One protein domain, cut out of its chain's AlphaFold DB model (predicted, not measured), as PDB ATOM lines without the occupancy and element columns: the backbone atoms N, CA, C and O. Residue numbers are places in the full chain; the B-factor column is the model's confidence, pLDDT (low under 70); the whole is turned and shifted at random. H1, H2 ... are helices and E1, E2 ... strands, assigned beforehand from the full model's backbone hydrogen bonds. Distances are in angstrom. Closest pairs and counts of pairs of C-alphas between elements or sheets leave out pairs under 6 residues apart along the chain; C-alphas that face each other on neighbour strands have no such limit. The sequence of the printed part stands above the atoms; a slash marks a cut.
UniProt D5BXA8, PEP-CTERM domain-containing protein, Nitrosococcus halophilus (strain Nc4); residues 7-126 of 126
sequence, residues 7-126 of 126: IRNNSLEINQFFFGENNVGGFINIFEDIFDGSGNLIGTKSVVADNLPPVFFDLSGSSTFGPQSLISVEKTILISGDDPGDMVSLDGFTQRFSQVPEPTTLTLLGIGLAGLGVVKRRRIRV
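What this domain is: This is residues 7 to 126 of the 126 residues of the protein "PEP-CTERM domain-containing protein" of Nitrosococcus halophilus (strain Nc4) (UniProt D5BXA8). A long, narrow sandwich of two twisted sheets, partly face to face with their strands running lengthwise, makes the body, and the single helix H1 sticks out from one end like a handle, with residues 102 to 126 standing free. Strand E4 at the edge of one sheet runs on into E5 at the edge of the other. The printed part has 120 residues, with the named elements E1 E2 E3 E4 E5 E6 E7 H1 in that order: seven strands and one helix, class mixed. The sheets have the orders E5 - E1 - E7 and E4 - E3 - E2 - E6, both antiparallel. The whole is extended, with a radius of gyration of the C-alphas of 24.9 A, and spans 93 by 27 by 20 A.

How they stand to each other: E1, residues 7 to 19, is the inner strand between E5, residues 60 to 68, and E7, residues 88 to 100. It is antiparallel to E7, with N 11 and O 96 2.9 A apart, within hydrogen-bond range, and to E5, with N 12 and O 61 at 2.9 A. E5 bends by 65 degrees at residue 65. In the other sheet, E2, residues 27 to 36, E3, residues 41 to 50, and E4, residues 56 to 58, form a meander, each strand the antiparallel neighbour of the one before. E2 and E3 are a hairpin, with N 30 and O 47 at 3.0 A; E3 and E4 are another, with N 50 and O 56 at 2.8 A. E6, residues 71 to 80, is the edge strand beside E2, antiparallel, with N 31 and O 76 at 2.9 A. Between the sheets, the closest C-alphas of E3 and E5 are those of Val 47 and Ser 60, 5.7 A; those of E2 and E7 are Ile 28 and Leu 90, 7.3 A. E1 and E2 are near each other. H1, residues 104 to 124, is on neither sheet; 16 of its 17 O i to N i+4 pairs are within hydrogen-bond range.

Where its parts are: E1 begins at C-alpha 7 (-16.654, -5.823, -9.462) and is 34.8 A long. E2 is 29.7 A, E3 26.7 A, E5 22.3 A and E6 29.3 A long; E4 is short. E7, 37.9 A, ends at C-alpha 100 (-12.612, -4.484, -14.145). H1, 31.0 A, ends at C-alpha 124 (-12.834, 25.557, -42.733).

The domain as a whole: The C-alphas of Pro 84 and Val 126, the two farthest apart, are 92.9 A apart. The body without the free stretch spans 48 by 23 by 21 A. The printed part has no cut, and no link is long. The mean pLDDT of the printed part is 93.7; residues 125 to 126 are under 70.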
ATOM      1  N   ILE A   7     -17.086  -4.592 -10.129       94.38
ATOM      2  CA  ILE A   7     -16.654  -5.823  -9.462       94.38
ATOM      3  C   ILE A   7     -17.103  -7.030 -10.290       94.38
ATOM      4  O   ILE A   7     -18.246  -7.067 -10.735       94.38
ATOM      5  N   ARG A   8     -16.238  -8.025 -10.508       93.75
ATOM      6  CA  ARG A   8     -16.572  -9.200 -11.353       93.75
ATOM      7  C   ARG A   8     -16.331 -10.566 -10.718       93.75
ATOM      8  O   ARG A   8     -16.687 -11.593 -11.291       93.75
ATOM      9  N   ASN A   9     -15.630 -10.603  -9.596       94.75
ATOM     10  CA  ASN A   9     -15.410 -11.837  -8.864       94.75
ATOM     11  C   ASN A   9     -15.135 -11.543  -7.394       94.75
ATOM     12  O   ASN A   9     -14.845 -10.409  -7.000       94.75
ATOM     13  N   ASN A  10     -15.209 -12.606  -6.610       96.75
ATOM     14  CA  ASN A  10     -14.857 -12.617  -5.208       96.75
ATOM     15  C   ASN A  10     -14.125 -13.925  -4.871       96.75
ATOM     16  O   ASN A  10     -14.502 -14.983  -5.382       96.75
ATOM     17  N   SER A  11     -13.127 -13.858  -3.994       97.62
ATOM     18  CA  SER A  11     -12.509 -15.026  -3.365       97.62
ATOM     19  C   SER A  11     -12.560 -14.931  -1.844       97.62
ATOM     20  O   SER A  11     -12.479 -13.839  -1.277       97.62
ATOM     21  N   LEU A  12     -12.634 -16.090  -1.202       98.25
ATOM     22  CA  LEU A  12     -12.663 -16.281   0.241       98.25
ATOM     23  C   LEU A  12     -11.635 -17.349   0.615       98.25
ATOM     24  O   LEU A  12     -11.549 -18.362  -0.072       98.25
ATOM     25  N   GLU A  13     -10.876 -17.121   1.681       98.38
ATOM     26  CA  GLU A  13      -9.845 -18.042   2.160       98.38
ATOM     27  C   GLU A  13      -9.793 -18.042   3.691       98.38
ATOM     28  O   GLU A  13      -9.631 -16.979   4.292       98.38
ATOM     29  N   ILE A  14      -9.907 -19.210   4.324       98.38
ATOM     30  CA  ILE A  14      -9.567 -19.404   5.737       98.38
ATOM     31  C   ILE A  14      -8.047 -19.514   5.818       98.38
ATOM     32  O   ILE A  14      -7.456 -20.409   5.220       98.38
ATOM     33  N   ASN A  15      -7.410 -18.607   6.556       96.94
ATOM     34  CA  ASN A  15      -5.951 -18.553   6.633       96.94
ATOM     35  C   ASN A  15      -5.404 -18.745   8.053       96.94
ATOM     36  O   ASN A  15      -4.214 -19.025   8.191       96.94
ATOM     37  N   GLN A  16      -6.232 -18.606   9.095       97.81
ATOM     38  CA  GLN A  16      -5.821 -18.801  10.487       97.81
ATOM     39  C   GLN A  16      -6.962 -19.424  11.301       97.81
ATOM     40  O   GLN A  16      -8.015 -18.812  11.476       97.81
ATOM     41  N   PHE A  17      -6.752 -20.647  11.784       97.81
ATOM     42  CA  PHE A  17      -7.693 -21.389  12.622       97.81
ATOM     43  C   PHE A  17      -6.953 -22.406  13.495       97.81
ATOM     44  O   PHE A  17      -5.797 -22.744  13.222       97.81
ATOM     45  N   PHE A  18      -7.636 -22.914  14.517       97.25
ATOM     46  CA  PHE A  18      -7.095 -23.889  15.453       97.25
ATOM     47  C   PHE A  18      -8.157 -24.906  15.883       97.25
ATOM     48  O   PHE A  18      -9.298 -24.548  16.178       97.25
ATOM     49  N   PHE A  19      -7.736 -26.168  15.959       97.50
ATOM     50  CA  PHE A  19      -8.427 -27.250  16.656       97.50
ATOM     51  C   PHE A  19      -7.547 -27.680  17.832       97.50
ATOM     52  O   PHE A  19      -6.338 -27.848  17.660       97.50
ATOM     53  N   GLY A  20      -8.137 -27.838  19.018       96.00
ATOM     54  CA  GLY A  20      -7.438 -28.281  20.224       96.00
ATOM     55  C   GLY A  20      -6.657 -29.579  20.004       96.00
ATOM     56  O   GLY A  20      -7.119 -30.462  19.291       96.00
ATOM     57  N   GLU A  21      -5.493 -29.729  20.649       88.00
ATOM     58  CA  GLU A  21      -4.595 -30.889  20.456       88.00
ATOM     59  C   GLU A  21      -5.265 -32.255  20.702       88.00
ATOM     60  O   GLU A  21      -4.823 -33.260  20.150       88.00
ATOM     61  N   ASN A  22      -6.327 -32.293  21.513       87.44
ATOM     62  CA  ASN A  22      -7.092 -33.503  21.824       87.44
ATOM     63  C   ASN A  22      -8.502 -33.514  21.207       87.44
ATOM     64  O   ASN A  22      -9.267 -34.430  21.502       87.44
ATOM     65  N   ASN A  23      -8.857 -32.527  20.377       90.56
ATOM     66  CA  ASN A  23     -10.133 -32.531  19.671       90.56
ATOM     67  C   ASN A  23     -10.104 -33.621  18.592       90.56
ATOM     68  O   ASN A  23      -9.327 -33.538  17.635       90.56
ATOM     69  N   VAL A  24     -10.984 -34.612  18.708       87.25
ATOM     70  CA  VAL A  24     -11.230 -35.608  17.654       87.25
ATOM     71  C   VAL A  24     -12.503 -35.208  16.920       87.25
ATOM     72  O   VAL A  24     -13.525 -35.877  17.003       87.25
ATOM     73  N   GLY A  25     -12.440 -34.063  16.247       89.81
ATOM     74  CA  GLY A  25     -13.607 -33.440  15.646       89.81
ATOM     75  C   GLY A  25     -13.558 -31.922  15.692       89.81
ATOM     76  O   GLY A  25     -12.532 -31.302  16.008       89.81
ATOM     77  N   GLY A  26     -14.696 -31.339  15.355       95.25
ATOM     78  CA  GLY A  26     -14.895 -29.911  15.251       95.25
ATOM     79  C   GLY A  26     -14.838 -29.419  13.814       95.25
ATOM     80  O   GLY A  26     -14.185 -29.975  12.930       95.25
ATOM     81  N   PHE A  27     -15.539 -28.319  13.598       96.62
ATOM     82  CA  PHE A  27     -15.868 -27.838  12.275       96.62
ATOM     83  C   PHE A  27     -15.893 -26.315  12.244       96.62
ATOM     84  O   PHE A  27     -16.450 -25.659  13.128       96.62
ATOM     85  N   ILE A  28     -15.321 -25.759  11.184       98.50
ATOM     86  CA  ILE A  28     -15.412 -24.353  10.818       98.50
ATOM     87  C   ILE A  28     -15.936 -24.298   9.394       98.50
ATOM     88  O   ILE A  28     -15.347 -24.883   8.489       98.50
ATOM     89  N   ASN A  29     -17.006 -23.547   9.169       98.44
ATOM     90  CA  ASN A  29     -17.476 -23.266   7.823       98.44
ATOM     91  C   ASN A  29     -17.881 -21.816   7.681       98.44
ATOM     92  O   ASN A  29     -18.610 -21.268   8.508       98.44
ATOM     93  N   ILE A  30     -17.403 -21.207   6.604       98.56
ATOM     94  CA  ILE A  30     -17.837 -19.891   6.176       98.56
ATOM     95  C   ILE A  30     -18.639 -20.070   4.894       98.56
ATOM     96  O   ILE A  30     -18.074 -20.264   3.815       98.56
ATOM     97  N   PHE A  31     -19.955 -19.950   5.021       98.19
ATOM     98  CA  PHE A  31     -20.855 -19.810   3.886       98.19
ATOM     99  C   PHE A  31     -20.929 -18.347   3.471       98.19
ATOM    100  O   PHE A  31     -20.967 -17.446   4.314       98.19
ATOM    101  N   GLU A  32     -20.948 -18.111   2.167       98.38
ATOM    102  CA  GLU A  32     -21.046 -16.788   1.578       98.38
ATOM    103  C   GLU A  32     -22.061 -16.777   0.440       98.38
ATOM    104  O   GLU A  32     -21.886 -17.497  -0.545       98.38
ATOM    105  N   ASP A  33     -23.023 -15.865   0.549       98.44
ATOM    106  CA  ASP A  33     -23.951 -15.502  -0.514       98.44
ATOM    107  C   ASP A  33     -23.632 -14.084  -1.005       98.44
ATOM    108  O   ASP A  33     -23.371 -13.165  -0.223       98.44
ATOM    109  N   ILE A  34     -23.624 -13.901  -2.322       98.25
ATOM    110  CA  ILE A  34     -23.330 -12.626  -2.979       98.25
ATOM    111  C   ILE A  34     -24.572 -12.175  -3.727       98.25
ATOM    112  O   ILE A  34     -25.063 -12.894  -4.597       98.25
ATOM    113  N   PHE A  35     -25.009 -10.950  -3.463       98.44
ATOM    114  CA  PHE A  35     -26.155 -10.332  -4.114       98.44
ATOM    115  C   PHE A  35     -25.733  -9.129  -4.960       98.44
ATOM    116  O   PHE A  35     -24.794  -8.409  -4.611       98.44
ATOM    117  N   ASP A  36     -26.425  -8.892  -6.072       97.44
ATOM    118  CA  ASP A  36     -26.279  -7.659  -6.849       97.44
ATOM    119  C   ASP A  36     -26.968  -6.459  -6.165       97.44
ATOM    120  O   ASP A  36     -27.632  -6.582  -5.134       97.44
ATOM    121  N   GLY A  37     -26.831  -5.266  -6.752       95.81
ATOM    122  CA  GLY A  37     -27.469  -4.050  -6.235       95.81
ATOM    123  C   GLY A  37     -29.006  -4.044  -6.285       95.81
ATOM    124  O   GLY A  37     -29.617  -3.118  -5.761       95.81
ATOM    125  N   SER A  38     -29.632  -5.037  -6.923       97.69
ATOM    126  CA  SER A  38     -31.085  -5.258  -6.931       97.69
ATOM    127  C   SER A  38     -31.525  -6.347  -5.943       97.69
ATOM    128  O   SER A  38     -32.720  -6.605  -5.832       97.69
ATOM    129  N   GLY A  39     -30.586  -6.960  -5.215       97.69
ATOM    130  CA  GLY A  39     -30.851  -8.030  -4.255       97.69
ATOM    131  C   GLY A  39     -30.952  -9.428  -4.872       97.69
ATOM    132  O   GLY A  39     -31.396 -10.347  -4.192       97.69
ATOM    133  N   ASN A  40     -30.555  -9.629  -6.135       98.06
ATOM    134  CA  ASN A  40     -30.538 -10.966  -6.737       98.06
ATOM    135  C   ASN A  40     -29.271 -11.721  -6.333       98.06
ATOM    136  O   ASN A  40     -28.178 -11.162  -6.408       98.06
ATOM    137  N   LEU A  41     -29.400 -13.004  -5.987       98.06
ATOM    138  CA  LEU A  41     -28.261 -13.883  -5.716       98.06
ATOM    139  C   LEU A  41     -27.461 -14.136  -7.006       98.06
ATOM    140  O   LEU A  41     -27.991 -14.663  -7.983       98.06
ATOM    141  N   ILE A  42     -26.178 -13.775  -7.002       97.94
ATOM    142  CA  ILE A  42     -25.259 -13.878  -8.150       97.94
ATOM    143  C   ILE A  42     -24.061 -14.796  -7.891       97.94
ATOM    144  O   ILE A  42     -23.262 -15.035  -8.796       97.94
ATOM    145  N   GLY A  43     -23.914 -15.306  -6.671       97.06
ATOM    146  CA  GLY A  43     -22.862 -16.251  -6.332       97.06
ATOM    147  C   GLY A  43     -23.035 -16.818  -4.934       97.06
ATOM    148  O   GLY A  43     -23.528 -16.136  -4.044       97.06
ATOM    149  N   THR A  44     -22.593 -18.056  -4.760       97.62
ATOM    150  CA  THR A  44     -22.600 -18.779  -3.485       97.62
ATOM    151  C   THR A  44     -21.287 -19.530  -3.349       97.62
ATOM    152  O   THR A  44     -20.802 -20.089  -4.337       97.62
ATOM    153  N   LYS A  45     -20.715 -19.593  -2.151       97.19
ATOM    154  CA  LYS A  45     -19.601 -20.505  -1.860       97.19
ATOM    155  C   LYS A  45     -19.526 -20.861  -0.386       97.19
ATOM    156  O   LYS A  45     -20.090 -20.179   0.462       97.19
ATOM    157  N   SER A  46     -18.790 -21.923  -0.108       97.75
ATOM    158  CA  SER A  46     -18.472 -22.396   1.230       97.75
ATOM    159  C   SER A  46     -16.988 -22.723   1.270       97.75
ATOM    160  O   SER A  46     -16.436 -23.180   0.270       97.75
ATOM    161  N   VAL A  47     -16.350 -22.431   2.396       98.44
ATOM    162  CA  VAL A  47     -15.007 -22.911   2.727       98.44
ATOM    163  C   VAL A  47     -15.084 -23.590   4.081       98.44
ATOM    164  O   VAL A  47     -15.785 -23.109   4.973       98.44
ATOM    165  N   VAL A  48     -14.398 -24.716   4.216       98.31
ATOM    166  CA  VAL A  48     -14.581 -25.660   5.313       98.31
ATOM    167  C   VAL A  48     -13.234 -26.071   5.880       98.31
ATOM    168  O   VAL A  48     -12.332 -26.452   5.137       98.31
ATOM    169  N   ALA A  49     -13.131 -26.055   7.204       98.19
ATOM    170  CA  ALA A  49     -12.156 -26.839   7.933       98.19
ATOM    171  C   ALA A  49     -12.900 -27.838   8.828       98.19
ATOM    172  O   ALA A  49     -13.602 -27.427   9.746       98.19
ATOM    173  N   ASP A  50     -12.770 -29.128   8.544       97.12
ATOM    174  CA  ASP A  50     -13.402 -30.218   9.286       97.12
ATOM    175  C   ASP A  50     -12.315 -31.149   9.828       97.12
ATOM    176  O   ASP A  50     -11.518 -31.714   9.071       97.12
ATOM    177  N   ASN A  51     -12.247 -31.256  11.151       96.00
ATOM    178  CA  ASN A  51     -11.256 -32.056  11.861       96.00
ATOM    179  C   ASN A  51     -11.810 -33.428  12.292       96.00
ATOM    180  O   ASN A  51     -11.132 -34.172  13.005       96.00
ATOM    181  N   LEU A  52     -13.015 -33.802  11.848       93.75
ATOM    182  CA  LEU A  52     -13.563 -35.138  12.056       93.75
ATOM    183  C   LEU A  52     -12.879 -36.152  11.120       93.75
ATOM    184  O   LEU A  52     -12.800 -35.912   9.918       93.75
ATOM    185  N   PRO A  53     -12.386 -37.309  11.604       93.19
ATOM    186  CA  PRO A  53     -11.765 -38.307  10.734       93.19
ATOM    187  C   PRO A  53     -12.751 -38.906   9.701       93.19
ATOM    188  O   PRO A  53     -13.775 -39.465  10.100       93.19
ATOM    189  N   PRO A  54     -12.429 -38.907   8.390       92.88
ATOM    190  CA  PRO A  54     -11.207 -38.379   7.784       92.88
ATOM    191  C   PRO A  54     -11.215 -36.847   7.676       92.88
ATOM    192  O   PRO A  54     -12.132 -36.275   7.097       92.88
ATOM    193  N   VAL A  55     -10.137 -36.219   8.159       94.19
ATOM    194  CA  VAL A  55      -9.954 -34.758   8.148       94.19
ATOM    195  C   VAL A  55     -10.141 -34.201   6.735       94.19
ATOM    196  O   VAL A  55      -9.554 -34.716   5.777       94.19
ATOM    197  N   PHE A  56     -10.921 -33.127   6.612       95.88
ATOM    198  CA  PHE A  56     -11.259 -32.500   5.341       95.88
ATOM    199  C   PHE A  56     -11.108 -30.980   5.402       95.88
ATOM    200  O   PHE A  56     -11.797 -30.298   6.158       95.88
ATOM    201  N   PHE A  57     -10.242 -30.432   4.548       97.31
ATOM    202  CA  PHE A  57      -9.985 -28.996   4.459       97.31
ATOM    203  C   PHE A  57     -10.205 -28.495   3.025       97.31
ATOM    204  O   PHE A  57      -9.434 -28.816   2.122       97.31
ATOM    205  N   ASP A  58     -11.227 -27.662   2.838       97.94
ATOM    206  CA  ASP A  58     -11.473 -26.866   1.634       97.94
ATOM    207  C   ASP A  58     -11.419 -25.383   2.006       97.94
ATOM    208  O   ASP A  58     -12.427 -24.720   2.250       97.94
ATOM    209  N   LEU A  59     -10.200 -24.873   2.160       98.31
ATOM    210  CA  LEU A  59      -9.956 -23.592   2.825       98.31
ATOM    211  C   LEU A  59     -10.133 -22.382   1.908       98.31
ATOM    212  O   LEU A  59     -10.014 -21.258   2.386       98.31
ATOM    213  N   SER A  60     -10.388 -22.565   0.610       98.19
ATOM    214  CA  SER A  60     -10.465 -21.450  -0.333       98.19
ATOM    215  C   SER A  60     -11.523 -21.656  -1.404       98.19
ATOM    216  O   SER A  60     -11.579 -22.702  -2.037       98.19
ATOM    217  N   GLY A  61     -12.295 -20.611  -1.686       97.44
ATOM    218  CA  GLY A  61     -13.332 -20.627  -2.707       97.44
ATOM    219  C   GLY A  61     -13.355 -19.333  -3.507       97.44
ATOM    220  O   GLY A  61     -12.966 -18.264  -3.030       97.44
ATOM    221  N   SER A  62     -13.851 -19.402  -4.740       97.06
ATOM    222  CA  SER A  62     -14.070 -18.214  -5.564       97.06
ATOM    223  C   SER A  62     -15.398 -18.286  -6.304       97.06
ATOM    224  O   SER A  62     -15.898 -19.366  -6.595       97.06
ATOM    225  N   SER A  63     -15.976 -17.121  -6.588       96.56
ATOM    226  CA  SER A  63     -17.174 -16.983  -7.413       96.56
ATOM    227  C   SER A  63     -16.930 -15.916  -8.465       96.56
ATOM    228  O   SER A  63     -16.389 -14.846  -8.168       96.56
ATOM    229  N   THR A  64     -17.348 -16.199  -9.692       95.62
ATOM    230  CA  THR A  64     -17.345 -15.251 -10.805       95.62
ATOM    231  C   THR A  64     -18.779 -14.858 -11.133       95.62
ATOM    232  O   THR A  64     -19.700 -15.656 -10.985       95.62
ATOM    233  N   PHE A  65     -18.980 -13.609 -11.539       95.56
ATOM    234  CA  PHE A  65     -20.290 -13.078 -11.905       95.56
ATOM    235  C   PHE A  65     -20.136 -11.941 -12.920       95.56
ATOM    236  O   PHE A  65     -19.037 -11.432 -13.161       95.56
ATOM    237  N   GLY A  66     -21.242 -11.549 -13.557       93.88
ATOM    238  CA  GLY A  66     -21.248 -10.405 -14.472       93.88
ATOM    239  C   GLY A  66     -20.839  -9.108 -13.751       93.88
ATOM    240  O   GLY A  66     -21.166  -8.971 -12.576       93.88
ATOM    241  N   PRO A  67     -20.159  -8.147 -14.408       94.75
ATOM    242  CA  PRO A  67     -19.659  -6.941 -13.744       94.75
ATOM    243  C   PRO A  67     -20.755  -6.126 -13.030       94.75
ATOM    244  O   PRO A  67     -21.671  -5.628 -13.682       94.75
ATOM    245  N   GLN A  68     -20.606  -5.926 -11.720       95.44
ATOM    246  CA  GLN A  68     -21.528  -5.186 -10.851       95.44
ATOM    247  C   GLN A  68     -20.911  -3.875 -10.361       95.44
ATOM    248  O   GLN A  68     -19.734  -3.832 -10.016       95.44
ATOM    249  N   SER A  69     -21.696  -2.801 -10.288       93.00
ATOM    250  CA  SER A  69     -21.265  -1.541  -9.654       93.00
ATOM    251  C   SER A  69     -21.436  -1.547  -8.133       93.00
ATOM    252  O   SER A  69     -20.804  -0.759  -7.440       93.00
ATOM    253  N   LEU A  70     -22.307  -2.420  -7.624       94.00
ATOM    254  CA  LEU A  70     -22.606  -2.604  -6.210       94.00
ATOM    255  C   LEU A  70     -22.922  -4.080  -5.979       94.00
ATOM    256  O   LEU A  70     -23.630  -4.686  -6.784       94.00
ATOM    257  N   ILE A  71     -22.419  -4.626  -4.879       96.44
ATOM    258  CA  ILE A  71     -22.775  -5.955  -4.389       96.44
ATOM    259  C   ILE A  71     -23.042  -5.886  -2.887       96.44
ATOM    260  O   ILE A  71     -22.465  -5.042  -2.197       96.44
ATOM    261  N   SER A  72     -23.877  -6.793  -2.394       97.75
ATOM    262  CA  SER A  72     -23.968  -7.139  -0.976       97.75
ATOM    263  C   SER A  72     -23.371  -8.525  -0.778       97.75
ATOM    264  O   SER A  72     -23.501  -9.382  -1.652       97.75
ATOM    265  N   VAL A  73     -22.702  -8.749   0.349       97.88
ATOM    266  CA  VAL A  73     -22.179 -10.069   0.698       97.88
ATOM    267  C   VAL A  73     -22.659 -10.438   2.084       97.88
ATOM    268  O   VAL A  73     -22.375  -9.729   3.049       97.88
ATOM    269  N   GLU A  74     -23.345 -11.567   2.174       98.44
ATOM    270  CA  GLU A  74     -23.811 -12.138   3.426       98.44
ATOM    271  C   GLU A  74     -22.940 -13.335   3.782       98.44
ATOM    272  O   GLU A  74     -22.600 -14.159   2.931       98.44
ATOM    273  N   LYS A  75     -22.524 -13.400   5.048       97.94
ATOM    274  CA  LYS A  75     -21.657 -14.459   5.558       97.94
ATOM    275  C   LYS A  75     -22.278 -15.101   6.774       97.94
ATOM    276  O   LYS A  75     -22.634 -14.408   7.725       97.94
ATOM    277  N   THR A  76     -22.301 -16.424   6.763       98.31
ATOM    278  CA  THR A  76     -22.601 -17.225   7.945       98.31
ATOM    279  C   THR A  76     -21.346 -17.983   8.328       98.31
ATOM    280  O   THR A  76     -20.827 -18.768   7.537       98.31
ATOM    281  N   ILE A  77     -20.849 -17.719   9.533       98.12
ATOM    282  CA  ILE A  77     -19.686 -18.395  10.101       98.12
ATOM    283  C   ILE A  77     -20.210 -19.366  11.150       98.12
ATOM    284  O   ILE A  77     -20.790 -18.946  12.151       98.12
ATOM    285  N   LEU A  78     -20.013 -20.656  10.906       98.12
ATOM    286  CA  LEU A  78     -20.312 -21.717  11.852       98.12
ATOM    287  C   LEU A  78     -18.999 -22.250  12.415       98.12
ATOM    288  O   LEU A  78     -18.097 -22.596  11.656       98.12
ATOM    289  N   ILE A  79     -18.907 -22.296  13.740       98.00
ATOM    290  CA  ILE A  79     -17.784 -22.861  14.485       98.00
ATOM    291  C   ILE A  79     -18.388 -23.799  15.522       98.00
ATOM    292  O   ILE A  79     -19.252 -23.376  16.291       98.00
ATOM    293  N   SER A  80     -17.956 -25.054  15.530       96.44
ATOM    294  CA  SER A  80     -18.427 -26.061  16.478       96.44
ATOM    295  C   SER A  80     -17.283 -26.963  16.913       96.44
ATOM    296  O   SER A  80     -16.440 -27.312  16.092       96.44
ATOM    297  N   GLY A  81     -17.283 -27.354  18.186       96.06
ATOM    298  CA  GLY A  81     -16.672 -28.610  18.623       96.06
ATOM    299  C   GLY A  81     -17.706 -29.734  18.539       96.06
ATOM    300  O   GLY A  81     -18.906 -29.444  18.477       96.06
ATOM    301  N   ASP A  82     -17.253 -30.979  18.543       93.38
ATOM    302  CA  ASP A  82     -18.122 -32.158  18.515       93.38
ATOM    303  C   ASP A  82     -18.348 -32.721  19.926       93.38
ATOM    304  O   ASP A  82     -19.451 -33.175  20.239       93.38
ATOM    305  N   ASP A  83     -17.348 -32.604  20.809       93.69
ATOM    306  CA  ASP A  83     -17.369 -33.142  22.169       93.69
ATOM    307  C   ASP A  83     -17.236 -32.062  23.268       93.69
ATOM    308  O   ASP A  83     -16.687 -30.972  23.060       93.69
ATOM    309  N   PRO A  84     -17.718 -32.331  24.501       91.94
ATOM    310  CA  PRO A  84     -17.511 -31.432  25.632       91.94
ATOM    311  C   PRO A  84     -16.025 -31.219  25.944       91.94
ATOM    312  O   PRO A  84     -15.306 -32.157  26.283       91.94
ATOM    313  N   GLY A  85     -15.592 -29.959  25.932       91.81
ATOM    314  CA  GLY A  85     -14.198 -29.578  26.184       91.81
ATOM    315  C   GLY A  85     -13.394 -29.300  24.917       91.81
ATOM    316  O   GLY A  85     -12.276 -28.797  25.032       91.81
ATOM    317  N   ASP A  86     -13.975 -29.543  23.740       94.94
ATOM    318  CA  ASP A  86     -13.374 -29.172  22.468       94.94
ATOM    319  C   ASP A  86     -13.092 -27.669  22.389       94.94
ATOM    320  O   ASP A  86     -13.924 -26.825  22.739       94.94
ATOM    321  N   MET A  87     -11.914 -27.332  21.868       95.94
ATOM    322  CA  MET A  87     -11.539 -25.955  21.550       95.94
ATOM    323  C   MET A  87     -11.399 -25.788  20.042       95.94
ATOM    324  O   MET A  87     -10.540 -26.415  19.429       95.94
ATOM    325  N   VAL A  88     -12.232 -24.938  19.447       97.94
ATOM    326  CA  VAL A  88     -12.167 -24.599  18.020       97.94
ATOM    327  C   VAL A  88     -12.170 -23.084  17.886       97.94
ATOM    328  O   VAL A  88     -13.039 -22.420  18.454       97.94
ATOM    329  N   SER A  89     -11.209 -22.527  17.150       97.75
ATOM    330  CA  SER A  89     -11.164 -21.093  16.861       97.75
ATOM    331  C   SER A  89     -10.928 -20.812  15.383       97.75
ATOM    332  O   SER A  89     -10.187 -21.510  14.693       97.75
ATOM    333  N   LEU A  90     -11.573 -19.747  14.908       98.25
ATOM    334  CA  LEU A  90     -11.276 -19.096  13.640       98.25
ATOM    335  C   LEU A  90     -10.671 -17.734  13.971       98.25
ATOM    336  O   LEU A  90     -11.383 -16.833  14.416       98.25
ATOM    337  N   ASP A  91      -9.373 -17.588  13.743       98.00
ATOM    338  CA  ASP A  91      -8.643 -16.365  14.083       98.00
ATOM    339  C   ASP A  91      -8.591 -15.393  12.896       98.00
ATOM    340  O   ASP A  91      -8.493 -14.178  13.076       98.00
ATOM    341  N   GLY A  92      -8.689 -15.914  11.669       97.19
ATOM    342  CA  GLY A  92      -8.580 -15.112  10.461       97.19
ATOM    343  C   GLY A  92      -9.118 -15.792   9.207       97.19
ATOM    344  O   GLY A  92      -8.959 -16.993   8.973       97.19
ATOM    345  N   PHE A  93      -9.727 -14.967   8.358       98.12
ATOM    346  CA  PHE A  93     -10.011 -15.288   6.966       98.12
ATOM    347  C   PHE A  93      -9.817 -14.039   6.101       98.12
ATOM    348  O   PHE A  93      -9.934 -12.904   6.566       98.12
ATOM    349  N   THR A  94      -9.522 -14.239   4.820       98.31
ATOM    350  CA  THR A  94      -9.330 -13.165   3.844       98.31
ATOM    351  C   THR A  94     -10.428 -13.202   2.793       98.31
ATOM    352  O   THR A  94     -10.719 -14.247   2.217       98.31
ATOM    353  N   GLN A  95     -10.998 -12.034   2.488       97.25
ATOM    354  CA  GLN A  95     -11.905 -11.847   1.361       97.25
ATOM    355  C   GLN A  95     -11.305 -10.856   0.361       97.25
ATOM    356  O   GLN A  95     -10.812  -9.796   0.747       97.25
ATOM    357  N   ARG A  96     -11.336 -11.188  -0.934       97.25
ATOM    358  CA  ARG A  96     -10.834 -10.319  -2.011       97.25
ATOM    359  C   ARG A  96     -11.866 -10.172  -3.114       97.25
ATOM    360  O   ARG A  96     -12.613 -11.100  -3.404       97.25
ATOM    361  N   PHE A  97     -11.846  -9.023  -3.776       96.00
ATOM    362  CA  PHE A  97     -12.671  -8.721  -4.942       96.00
ATOM    363  C   PHE A  97     -11.769  -8.231  -6.069       96.00
ATOM    364  O   PHE A  97     -10.859  -7.439  -5.813       96.00
ATOM    365  N   SER A  98     -12.013  -8.658  -7.310       93.50
ATOM    366  CA  SER A  98     -11.380  -8.019  -8.468       93.50
ATOM    367  C   SER A  98     -12.333  -7.063  -9.164       93.50
ATOM    368  O   SER A  98     -13.531  -7.328  -9.322       93.50
ATOM    369  N   GLN A  99     -11.753  -5.956  -9.607       89.25
ATOM    370  CA  GLN A  99     -12.424  -4.916 -10.359       89.25
ATOM    371  C   GLN A  99     -11.980  -4.988 -11.823       89.25
ATOM    372  O   GLN A  99     -10.836  -5.332 -12.133       89.25
ATOM    373  N   VAL A 100     -12.904  -4.707 -12.733       85.69
ATOM    374  CA  VAL A 100     -12.612  -4.484 -14.145       85.69
ATOM    375  C   VAL A 100     -12.237  -3.014 -14.287       85.69
ATOM    376  O   VAL A 100     -13.087  -2.166 -13.997       85.69
ATOM    377  N   PRO A 101     -11.005  -2.697 -14.727       78.19
ATOM    378  CA  PRO A 101     -10.637  -1.327 -15.028       78.19
ATOM    379  C   PRO A 101     -11.614  -0.755 -16.044       78.19
ATOM    380  O   PRO A 101     -11.954  -1.413 -17.032       78.19
ATOM    381  N   GLU A 102     -12.050   0.476 -15.818       71.88
ATOM    382  CA  GLU A 102     -12.814   1.160 -16.844       71.88
ATOM    383  C   GLU A 102     -11.949   1.326 -18.095       71.88
ATOM    384  O   GLU A 102     -10.747   1.598 -17.977       71.88
ATOM    385  N   PRO A 103     -12.507   1.137 -19.304       74.25
ATOM    386  CA  PRO A 103     -11.713   1.218 -20.516       74.25
ATOM    387  C   PRO A 103     -11.185   2.648 -20.698       74.25
ATOM    388  O   PRO A 103     -11.870   3.517 -21.231       74.25
ATOM    389  N   THR A 104      -9.925   2.895 -20.324       78.69
ATOM    390  CA  THR A 104      -9.206   4.153 -20.619       78.69
ATOM    391  C   THR A 104      -9.161   4.443 -22.120       78.69
ATOM    392  O   THR A 104      -9.002   5.589 -22.540       78.69
ATOM    393  N   THR A 105      -9.367   3.408 -22.936       80.50
ATOM    394  CA  THR A 105      -9.556   3.482 -24.381       80.50
ATOM    395  C   THR A 105     -10.738   4.357 -24.784       80.50
ATOM    396  O   THR A 105     -10.618   5.056 -25.783       80.50
ATOM    397  N   LEU A 106     -11.842   4.393 -24.025       80.62
ATOM    398  CA  LEU A 106     -12.981   5.275 -24.318       80.62
ATOM    399  C   LEU A 106     -12.623   6.741 -24.085       80.62
ATOM    400  O   LEU A 106     -12.919   7.590 -24.926       80.62
ATOM    401  N   THR A 107     -11.921   7.032 -22.992       85.12
ATOM    402  CA  THR A 107     -11.427   8.381 -22.698       85.12
ATOM    403  C   THR A 107     -10.427   8.836 -23.757       85.12
ATOM    404  O   THR A 107     -10.558   9.930 -24.305       85.12
ATOM    405  N   LEU A 108      -9.464   7.981 -24.112       88.25
ATOM    406  CA  LEU A 108      -8.476   8.271 -25.154       88.25
ATOM    407  C   LEU A 108      -9.118   8.436 -26.535       88.25
ATOM    408  O   LEU A 108      -8.752   9.355 -27.265       88.25
ATOM    409  N   LEU A 109     -10.097   7.600 -26.882       90.88
ATOM    410  CA  LEU A 109     -10.864   7.733 -28.117       90.88
ATOM    411  C   LEU A 109     -11.633   9.058 -28.140       90.88
ATOM    412  O   LEU A 109     -11.591   9.769 -29.141       90.88
ATOM    413  N   GLY A 110     -12.280   9.423 -27.031       89.06
ATOM    414  CA  GLY A 110     -12.974  10.700 -26.880       89.06
ATOM    415  C   GLY A 110     -12.042  11.898 -27.067       89.06
ATOM    416  O   GLY A 110     -12.345  12.799 -27.849       89.06
ATOM    417  N   ILE A 111     -10.871  11.880 -26.423       92.56
ATOM    418  CA  ILE A 111      -9.836  12.914 -26.581       92.56
ATOM    419  C   ILE A 111      -9.334  12.962 -28.030       92.56
ATOM    420  O   ILE A 111      -9.220  14.045 -28.608       92.56
ATOM    421  N   GLY A 112      -9.084  11.805 -28.645       94.62
ATOM    422  CA  GLY A 112      -8.646  11.706 -30.037       94.62
ATOM    423  C   GLY A 112      -9.658  12.306 -31.016       94.62
ATOM    424  O   GLY A 112      -9.295  13.120 -31.869       94.62
ATOM    425  N   LEU A 113     -10.943  11.972 -30.862       94.94
ATOM    426  CA  LEU A 113     -12.030  12.509 -31.686       94.94
ATOM    427  C   LEU A 113     -12.238  14.013 -31.461       94.94
ATOM    428  O   LEU A 113     -12.428  14.758 -32.426       94.94
ATOM    429  N   ALA A 114     -12.153  14.483 -30.214       93.56
ATOM    430  CA  ALA A 114     -12.219  15.907 -29.897       93.56
ATOM    431  C   ALA A 114     -11.065  16.683 -30.557       93.56
ATOM    432  O   ALA A 114     -11.297  17.716 -31.193       93.56
ATOM    433  N   GLY A 115      -9.840  16.151 -30.490       94.94
ATOM    434  CA  GLY A 115      -8.667  16.710 -31.163       94.94
ATOM    435  C   GLY A 115      -8.853  16.813 -32.680       94.94
ATOM    436  O   GLY A 115      -8.658  17.884 -33.261       94.94
ATOM    437  N   LEU A 116      -9.324  15.738 -33.322       93.31
ATOM    438  CA  LEU A 116      -9.644  15.715 -34.757       93.31
ATOM    439  C   LEU A 116     -10.708  16.760 -35.137       93.31
ATOM    440  O   LEU A 116     -10.567  17.463 -36.145       93.31
ATOM    441  N   GLY A 117     -11.753  16.911 -34.321       93.44
ATOM    442  CA  GLY A 117     -12.813  17.899 -34.534       93.44
ATOM    443  C   GLY A 117     -12.310  19.347 -34.498       93.44
ATOM    444  O   GLY A 117     -12.690  20.159 -35.347       93.44
ATOM    445  N   VAL A 118     -11.413  19.671 -33.560       93.06
ATOM    446  CA  VAL A 118     -10.790  21.003 -33.457       93.06
ATOM    447  C   VAL A 118      -9.926  21.302 -34.684       93.06
ATOM    448  O   VAL A 118     -10.016  22.399 -35.242       93.06
ATOM    449  N   VAL A 119      -9.141  20.328 -35.156       92.25
ATOM    450  CA  VAL A 119      -8.303  20.481 -36.359       92.25
ATOM    451  C   VAL A 119      -9.160  20.733 -37.601       92.25
ATOM    452  O   VAL A 119      -8.872  21.651 -38.372       92.25
ATOM    453  N   LYS A 120     -10.257  19.983 -37.779       89.44
ATOM    454  CA  LYS A 120     -11.171  20.167 -38.919       89.44
ATOM    455  C   LYS A 120     -11.810  21.561 -38.930       89.44
ATOM    456  O   LYS A 120     -11.888  22.178 -39.989       89.44
ATOM    457  N   ARG A 121     -12.217  22.097 -37.771       86.12
ATOM    458  CA  ARG A 121     -12.807  23.450 -37.674       86.12
ATOM    459  C   ARG A 121     -11.825  24.563 -38.035       86.12
ATOM    460  O   ARG A 121     -12.247  25.562 -38.607       86.12
ATOM    461  N   ARG A 122     -10.531  24.396 -37.735       86.06
ATOM    462  CA  ARG A 122      -9.497  25.378 -38.111       86.06
ATOM    463  C   ARG A 122      -9.278  25.452 -39.621       86.06
ATOM    464  O   ARG A 122      -9.011  26.534 -40.116       86.06
ATOM    465  N   ARG A 123      -9.445  24.344 -40.353       81.88
ATOM    466  CA  ARG A 123      -9.282  24.311 -41.820       81.88
ATOM    467  C   ARG A 123     -10.445  24.908 -42.615       81.88
ATOM    468  O   ARG A 123     -10.245  25.227 -43.770       81.88
ATOM    469  N   ILE A 124     -11.642  25.021 -42.035       83.00
ATOM    470  CA  ILE A 124     -12.834  25.557 -42.733       83.00
ATOM    471  C   ILE A 124     -12.940  27.088 -42.588       83.00
ATOM    472  O   ILE A 124     -13.673  27.731 -43.329       83.00
ATOM    473  N   ARG A 125     -12.231  27.686 -41.619       65.56
ATOM    474  CA  ARG A 125     -12.212  29.143 -41.377       65.56
ATOM    475  C   ARG A 125     -11.024  29.869 -42.029       65.56
ATOM    476  O   ARG A 125     -10.798  31.031 -41.707       65.56
ATOM    477  N   VAL A 126     -10.272  29.184 -42.888       53.50
ATOM    478  CA  VAL A 126      -9.219  29.738 -43.758       53.50
ATOM    479  C   VAL A 126      -9.691  29.555 -45.189       53.50
ATOM    480  O   VAL A 126      -9.539  30.515 -45.969       53.50
TER     481      VAL A 126